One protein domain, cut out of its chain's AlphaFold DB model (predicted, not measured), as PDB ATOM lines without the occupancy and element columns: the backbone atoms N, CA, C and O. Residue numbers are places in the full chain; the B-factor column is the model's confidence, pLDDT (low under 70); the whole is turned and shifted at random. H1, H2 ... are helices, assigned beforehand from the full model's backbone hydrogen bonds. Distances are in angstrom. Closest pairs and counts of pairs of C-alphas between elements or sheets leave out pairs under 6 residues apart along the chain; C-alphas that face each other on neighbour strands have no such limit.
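What this domain is: This is residues 3 to 60 of the 223 residues of an uncharacterized protein of Agaricus bisporus var. burnettii (strain JB137-S8 / ATCC MYA-4627 / FGSC 10392) (UniProt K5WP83). Two separate lobes are joined by a long strap: the short helix H1 packs on the first half of the long helix H2, and H3 stands off by itself at the far end of residues 30 to 47. The printed part has 58 residues, with three named helices in the order H1, H2, H3 and no named strand, all helix by class. It is loose, with a radius of gyration of the C-alphas of 13.7 A, and spans 32 by 31 by 22 A.

How they stand to each other: Start at H1, residues 3 to 6, which touches residues 14 to 21 alone of H2, residues 14 to 29; their closest C-alphas, Ser 5 and Ser 17, are 4.7 A apart. H3, residues 48 to 59, is apart from both. In H2 and H3 every O i to N i+4 pair is within hydrogen-bond range; H1 is too short for one.

Where its parts are: Find C-alpha 3 at (179.066, -95.327, -43.880), where H1 begins, 5.6 A long. From C-alpha 14 at (180.854, -87.427, -35.601), H2 runs 21.8 A. H3 runs 16.7 A to C-alpha 59 at (168.550, -76.444, -51.927).

The domain as a whole: The C-alphas farthest apart, Asp 30 and His 44, are 35.3 A apart. H2 to H3 is a long link; residues 29 to 34 stand free. The printed part has no cut, and no printed residue is under 70 in pLDDT.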
ATOM      1  N   ARG A   3     178.637 -94.655 -45.124       79.06
ATOM      2  CA  ARG A   3     179.066 -95.327 -43.880       79.06
ATOM      3  C   ARG A   3     179.645 -94.375 -42.828       79.06
ATOM      4  O   ARG A   3     179.499 -94.645 -41.649       79.06
ATOM      5  N   LEU A   4     180.258 -93.262 -43.245       82.25
ATOM      6  CA  LEU A   4     180.757 -92.251 -42.305       82.25
ATOM      7  C   LEU A   4     179.608 -91.531 -41.597       82.25
ATOM      8  O   LEU A   4     179.822 -91.017 -40.514       82.25
ATOM      9  N   SER A   5     178.407 -91.496 -42.185       81.69
ATOM     10  CA  SER A   5     177.221 -90.869 -41.587       81.69
ATOM     11  C   SER A   5     176.601 -91.692 -40.456       81.69
ATOM     12  O   SER A   5     175.685 -91.208 -39.809       81.69
ATOM     13  N   VAL A   6     177.064 -92.925 -40.237       87.56
ATOM     14  CA  VAL A   6     176.671 -93.787 -39.106       87.56
ATOM     15  C   VAL A   6     177.884 -94.245 -38.294       87.56
ATOM     16  O   VAL A   6     177.790 -95.172 -37.497       87.56
ATOM     17  N   ASP A   7     179.047 -93.634 -38.523       87.88
ATOM     18  CA  ASP A   7     180.272 -93.949 -37.801       87.88
ATOM     19  C   ASP A   7     180.332 -93.097 -36.521       87.88
ATOM     20  O   ASP A   7     180.429 -91.877 -36.617       87.88
ATOM     21  N   PRO A   8     180.244 -93.681 -35.314       82.00
ATOM     22  CA  PRO A   8     180.318 -92.916 -34.071       82.00
ATOM     23  C   PRO A   8     181.765 -92.577 -33.662       82.00
ATOM     24  O   PRO A   8     181.976 -91.985 -32.600       82.00
ATOM     25  N   SER A   9     182.776 -92.977 -34.443       84.19
ATOM     26  CA  SER A   9     184.184 -92.723 -34.130       84.19
ATOM     27  C   SER A   9     184.561 -91.238 -34.246       84.19
ATOM     28  O   SER A   9     183.797 -90.391 -34.705       84.19
ATOM     29  N   HIS A  10     185.764 -90.880 -33.796       79.25
ATOM     30  CA  HIS A  10     186.220 -89.491 -33.822       79.25
ATOM     31  C   HIS A  10     186.510 -89.019 -35.254       79.25
ATOM     32  O   HIS A  10     187.564 -89.309 -35.817       79.25
ATOM     33  N   HIS A  11     185.609 -88.214 -35.822       80.00
ATOM     34  CA  HIS A  11     185.789 -87.568 -37.125       80.00
ATOM     35  C   HIS A  11     185.032 -86.219 -37.209       80.00
ATOM     36  O   HIS A  11     184.223 -85.891 -36.339       80.00
ATOM     37  N   PRO A  12     185.278 -85.370 -38.231       70.69
ATOM     38  CA  PRO A  12     184.671 -84.033 -38.342       70.69
ATOM     39  C   PRO A  12     183.139 -83.970 -38.305       70.69
ATOM     40  O   PRO A  12     182.604 -82.959 -37.856       70.69
ATOM     41  N   GLY A  13     182.466 -85.038 -38.734       74.81
ATOM     42  CA  GLY A  13     181.007 -85.181 -38.750       74.81
ATOM     43  C   GLY A  13     180.454 -86.099 -37.657       74.81
ATOM     44  O   GLY A  13     179.299 -86.483 -37.750       74.81
ATOM     45  N   GLN A  14     181.252 -86.469 -36.646       81.69
ATOM     46  CA  GLN A  14     180.854 -87.427 -35.601       81.69
ATOM     47  C   GLN A  14     179.553 -87.021 -34.899       81.69
ATOM     48  O   GLN A  14     178.739 -87.866 -34.547       81.69
ATOM     49  N   PHE A  15     179.345 -85.717 -34.702       76.44
ATOM     50  CA  PHE A  15     178.110 -85.209 -34.114       76.44
ATOM     51  C   PHE A  15     176.882 -85.568 -34.969       76.44
ATOM     52  O   PHE A  15     175.899 -86.087 -34.444       76.44
ATOM     53  N   ASP A  16     176.965 -85.336 -36.282       78.75
ATOM     54  CA  ASP A  16     175.900 -85.689 -37.219       78.75
ATOM     55  C   ASP A  16     175.714 -87.206 -37.262       78.75
ATOM     56  O   ASP A  16     174.583 -87.682 -37.219       78.75
ATOM     57  N   SER A  17     176.809 -87.972 -37.240       85.81
ATOM     58  CA  SER A  17     176.755 -89.432 -37.165       85.81
ATOM     59  C   SER A  17     176.052 -89.927 -35.909       85.81
ATOM     60  O   SER A  17     175.223 -90.827 -35.990       85.81
ATOM     61  N   HIS A  18     176.315 -89.323 -34.747       84.88
ATOM     62  CA  HIS A  18     175.600 -89.653 -33.518       84.88
ATOM     63  C   HIS A  18     174.111 -89.351 -33.633       84.88
ATOM     64  O   HIS A  18     173.302 -90.179 -33.222       84.88
ATOM     65  N   LEU A  19     173.736 -88.203 -34.201       85.31
ATOM     66  CA  LEU A  19     172.329 -87.848 -34.375       85.31
ATOM     67  C   LEU A  19     171.619 -88.821 -35.325       85.31
ATOM     68  O   LEU A  19     170.515 -89.276 -35.027       85.31
ATOM     69  N   VAL A  20     172.270 -89.178 -36.435       87.88
ATOM     70  CA  VAL A  20     171.777 -90.199 -37.364       87.88
ATOM     71  C   VAL A  20     171.635 -91.537 -36.647       87.88
ATOM     72  O   VAL A  20     170.578 -92.144 -36.750       87.88
ATOM     73  N   CYS A  21     172.634 -91.977 -35.880       90.38
ATOM     74  CA  CYS A  21     172.577 -93.237 -35.139       90.38
ATOM     75  C   CYS A  21     171.468 -93.256 -34.079       90.38
ATOM     76  O   CYS A  21     170.801 -94.275 -33.945       90.38
ATOM     77  N   VAL A  22     171.232 -92.157 -33.354       89.62
ATOM     78  CA  VAL A  22     170.137 -92.063 -32.371       89.62
ATOM     79  C   VAL A  22     168.782 -92.214 -33.060       89.62
ATOM     80  O   VAL A  22     167.986 -93.066 -32.667       89.62
ATOM     81  N   ASN A  23     168.543 -91.439 -34.122       91.06
ATOM     82  CA  ASN A  23     167.284 -91.498 -34.865       91.06
ATOM     83  C   ASN A  23     167.100 -92.860 -35.546       91.06
ATOM     84  O   ASN A  23     166.011 -93.429 -35.529       91.06
ATOM     85  N   LEU A  24     168.173 -93.398 -36.125       91.81
ATOM     86  CA  LEU A  24     168.138 -94.680 -36.811       91.81
ATOM     87  C   LEU A  24     167.925 -95.835 -35.831       91.81
ATOM     88  O   LEU A  24     167.181 -96.753 -36.145       91.81
ATOM     89  N   SER A  25     168.523 -95.780 -34.638       91.94
ATOM     90  CA  SER A  25     168.317 -96.786 -33.594       91.94
ATOM     91  C   SER A  25     166.868 -96.822 -33.121       91.94
ATOM     92  O   SER A  25     166.343 -97.911 -32.919       91.94
ATOM     93  N   GLN A  26     166.223 -95.663 -32.946       93.81
ATOM     94  CA  GLN A  26     164.797 -95.596 -32.608       93.81
ATOM     95  C   GLN A  26     163.955 -96.196 -33.737       93.81
ATOM     96  O   GLN A  26     163.174 -97.112 -33.509       93.81
ATOM     97  N   TRP A  27     164.204 -95.759 -34.974       94.31
ATOM     98  CA  TRP A  27     163.482 -96.253 -36.141       94.31
ATOM     99  C   TRP A  27     163.645 -97.766 -36.352       94.31
ATOM    100  O   TRP A  27     162.676 -98.427 -36.707       94.31
ATOM    101  N   LEU A  28     164.833 -98.331 -36.131       94.88
ATOM    102  CA  LEU A  28     165.068 -99.776 -36.228       94.88
ATOM    103  C   LEU A  28     164.400-100.557 -35.087       94.88
ATOM    104  O   LEU A  28     163.934-101.667 -35.311       94.88
ATOM    105  N   ALA A  29     164.345 -99.994 -33.876       94.56
ATOM    106  CA  ALA A  29     163.751-100.662 -32.718       94.56
ATOM    107  C   ALA A  29     162.221-100.801 -32.816       94.56
ATOM    108  O   ALA A  29     161.665-101.741 -32.251       94.56
ATOM    109  N   ASP A  30     161.550 -99.898 -33.536       96.38
ATOM    110  CA  ASP A  30     160.089 -99.905 -33.683       96.38
ATOM    111  C   ASP A  30     159.538-101.125 -34.448       96.38
ATOM    112  O   ASP A  30     158.376-101.484 -34.268       96.38
ATOM    113  N   ASP A  31     160.318-101.731 -35.352       95.69
ATOM    114  CA  ASP A  31     159.871-102.868 -36.169       95.69
ATOM    115  C   ASP A  31     161.060-103.772 -36.543       95.69
ATOM    116  O   ASP A  31     161.955-103.331 -37.269       95.69
ATOM    117  N   PRO A  32     161.059-105.056 -36.126       93.38
ATOM    118  CA  PRO A  32     162.164-105.985 -36.371       93.38
ATOM    119  C   PRO A  32     162.378-106.329 -37.854       93.38
ATOM    120  O   PRO A  32     163.374-106.968 -38.187       93.38
ATOM    121  N   ARG A  33     161.460-105.945 -38.751       95.19
ATOM    122  CA  ARG A  33     161.619-106.105 -40.206       95.19
ATOM    123  C   ARG A  33     162.393-104.958 -40.852       95.19
ATOM    124  O   ARG A  33     162.713-105.045 -42.035       95.19
ATOM    125  N   ARG A  34     162.648-103.865 -40.127       95.06
ATOM    126  CA  ARG A  34     163.394-102.722 -40.658       95.06
ATOM    127  C   ARG A  34     164.879-103.057 -40.710       95.06
ATOM    128  O   ARG A  34     165.488-103.423 -39.712       95.06
ATOM    129  N   GLU A  35     165.470-102.862 -41.880       92.38
ATOM    130  CA  GLU A  35     166.902-103.016 -42.113       92.38
ATOM    131  C   GLU A  35     167.453-101.827 -42.904       92.38
ATOM    132  O   GLU A  35     166.727-101.146 -43.634       92.38
ATOM    133  N   VAL A  36     168.755-101.564 -42.760       88.62
ATOM    134  CA  VAL A  36     169.454-100.537 -43.539       88.62
ATOM    135  C   VAL A  36     170.592-101.165 -44.320       88.62
ATOM    136  O   VAL A  36     171.550-101.686 -43.752       88.62
ATOM    137  N   ALA A  37     170.523-101.023 -45.641       88.38
ATOM    138  CA  ALA A  37     171.595-101.382 -46.551       88.38
ATOM    139  C   ALA A  37     172.268-100.124 -47.120       88.38
ATOM    140  O   ALA A  37     171.615 -99.176 -47.556       88.38
ATOM    141  N   PHE A  38     173.601-100.130 -47.166       85.38
ATOM    142  CA  PHE A  38     174.380 -99.064 -47.794       85.38
ATOM    143  C   PHE A  38     174.732 -99.447 -49.229       85.38
ATOM    144  O   PHE A  38     175.669-100.212 -49.459       85.38
ATOM    145  N   VAL A  39     174.018 -98.872 -50.194       83.81
ATOM    146  CA  VAL A  39     174.284 -99.072 -51.624       83.81
ATOM    147  C   VAL A  39     175.079 -97.887 -52.166       83.81
ATOM    148  O   VAL A  39     174.690 -96.730 -52.008       83.81
ATOM    149  N   HIS A  40     176.222 -98.157 -52.797       83.12
ATOM    150  CA  HIS A  40     177.010 -97.114 -53.446       83.12
ATOM    151  C   HIS A  40     176.516 -96.872 -54.874       83.12
ATOM    152  O   HIS A  40     176.581 -97.762 -55.718       83.12
ATOM    153  N   THR A  41     176.100 -95.641 -55.163       80.00
ATOM    154  CA  THR A  41     175.699 -95.218 -56.509       80.00
ATOM    155  C   THR A  41     176.689 -94.196 -57.059       80.00
ATOM    156  O   THR A  41     177.126 -93.284 -56.351       80.00
ATOM    157  N   ARG A  42     177.047 -94.314 -58.343       82.62
ATOM    158  CA  ARG A  42     177.922 -93.338 -59.006       82.62
ATOM    159  C   ARG A  42     177.165 -92.025 -59.230       82.62
ATOM    160  O   ARG A  42     176.120 -92.005 -59.873       82.62
ATOM    161  N   SER A  43     177.715 -90.916 -58.742       75.75
ATOM    162  CA  SER A  43     177.048 -89.603 -58.721       75.75
ATOM    163  C   SER A  43     176.708 -89.028 -60.102       75.75
ATOM    164  O   SER A  43     175.722 -88.305 -60.233       75.75
ATOM    165  N   HIS A  44     177.475 -89.364 -61.144       83.25
ATOM    166  CA  HIS A  44     177.225 -88.889 -62.512       83.25
ATOM    167  C   HIS A  44     175.997 -89.527 -63.170       83.25
ATOM    168  O   HIS A  44     175.478 -88.967 -64.130       83.25
ATOM    169  N   LEU A  45     175.512 -90.661 -62.653       85.62
ATOM    170  CA  LEU A  45     174.341 -91.347 -63.203       85.62
ATOM    171  C   LEU A  45     173.035 -90.593 -62.928       85.62
ATOM    172  O   LEU A  45     172.030 -90.904 -63.554       85.62
ATOM    173  N   LYS A  46     173.043 -89.628 -61.988       85.00
ATOM    174  CA  LYS A  46     171.868 -88.830 -61.591       85.00
ATOM    175  C   LYS A  46     170.608 -89.691 -61.416       85.00
ATOM    176  O   LYS A  46     169.528 -89.348 -61.881       85.00
ATOM    177  N   TRP A  47     170.766 -90.829 -60.745       85.19
ATOM    178  CA  TRP A  47     169.717 -91.833 -60.633       85.19
ATOM    179  C   TRP A  47     168.531 -91.326 -59.799       85.19
ATOM    180  O   TRP A  47     168.694 -91.103 -58.600       85.19
ATOM    181  N   GLY A  48     167.372 -91.152 -60.447       87.44
ATOM    182  CA  GLY A  48     166.043 -90.870 -59.876       87.44
ATOM    183  C   GLY A  48     166.027 -90.246 -58.477       87.44
ATOM    184  O   GLY A  48     166.549 -89.148 -58.265       87.44
ATOM    185  N   ILE A  49     165.478 -90.996 -57.514       84.50
ATOM    186  CA  ILE A  49     165.282 -90.571 -56.118       84.50
ATOM    187  C   ILE A  49     166.575 -90.112 -55.424       84.50
ATOM    188  O   ILE A  49     166.556 -89.183 -54.621       84.50
ATOM    189  N   HIS A  50     167.730 -90.698 -55.762       84.69
ATOM    190  CA  HIS A  50     169.016 -90.266 -55.209       84.69
ATOM    191  C   HIS A  50     169.400 -88.868 -55.722       84.69
ATOM    192  O   HIS A  50     169.914 -88.039 -54.968       84.69
ATOM    193  N   HIS A  51     169.160 -88.573 -57.004       86.94
ATOM    194  CA  HIS A  51     169.428 -87.245 -57.561       86.94
ATOM    195  C   HIS A  51     168.456 -86.182 -57.040       86.94
ATOM    196  O   HIS A  51     168.873 -85.047 -56.785       86.94
ATOM    197  N   GLU A  52     167.193 -86.553 -56.838       87.69
ATOM    198  CA  GLU A  52     166.185 -85.699 -56.206       87.69
ATOM    199  C   GLU A  52     166.575 -85.360 -54.768       87.69
ATOM    200  O   GLU A  52     166.696 -84.181 -54.438       87.69
ATOM    201  N   ALA A  53     166.898 -86.368 -53.950       83.94
ATOM    202  CA  ALA A  53     167.367 -86.173 -52.580       83.94
ATOM    203  C   ALA A  53     168.618 -85.279 -52.519       83.94
ATOM    204  O   ALA A  53     168.687 -84.361 -51.705       83.94
ATOM    205  N   HIS A  54     169.587 -85.476 -53.422       83.38
ATOM    206  CA  HIS A  54     170.777 -84.620 -53.526       83.38
ATOM    207  C   HIS A  54     170.438 -83.171 -53.898       83.38
ATOM    208  O   HIS A  54     171.020 -82.230 -53.356       83.38
ATOM    209  N   THR A  55     169.502 -82.971 -54.826       86.19
ATOM    210  CA  THR A  55     169.063 -81.633 -55.249       86.19
ATOM    211  C   THR A  55     168.315 -80.924 -54.127       86.19
ATOM    212  O   THR A  55     168.557 -79.741 -53.888       86.19
ATOM    213  N   LEU A  56     167.459 -81.646 -53.404       84.75
ATOM    214  CA  LEU A  56     166.763 -81.145 -52.224       84.75
ATOM    215  C   LEU A  56     167.751 -80.786 -51.114       84.75
ATOM    216  O   LEU A  56     167.704 -79.665 -50.623       84.75
ATOM    217  N   ALA A  57     168.704 -81.661 -50.789       80.19
ATOM    218  CA  ALA A  57     169.732 -81.390 -49.784       80.19
ATOM    219  C   ALA A  57     170.593 -80.166 -50.140       80.19
ATOM    220  O   ALA A  57     170.927 -79.371 -49.267       80.19
ATOM    221  N   LYS A  58     170.919 -79.967 -51.426       78.56
ATOM    222  CA  LYS A  58     171.628 -78.765 -51.896       78.56
ATOM    223  C   LYS A  58     170.800 -77.485 -51.795       78.56
ATOM    224  O   LYS A  58     171.373 -76.415 -51.612       78.56
ATOM    225  N   ARG A  59     169.483 -77.581 -51.994       77.31
ATOM    226  CA  ARG A  59     168.550 -76.444 -51.927       77.31
ATOM    227  C   ARG A  59     168.095 -76.141 -50.505       77.31
ATOM    228  O   ARG A  59     167.650 -75.027 -50.250       77.31
ATOM    229  N   ALA A  60     168.203 -77.109 -49.600       70.56
ATOM    230  CA  ALA A  60     167.890 -76.944 -48.195       70.56
ATOM    231  C   ALA A  60     168.888 -75.966 -47.557       70.56
ATOM    232  O   ALA A  60     169.955 -76.337 -47.073       70.56
TER     233      ALA A  60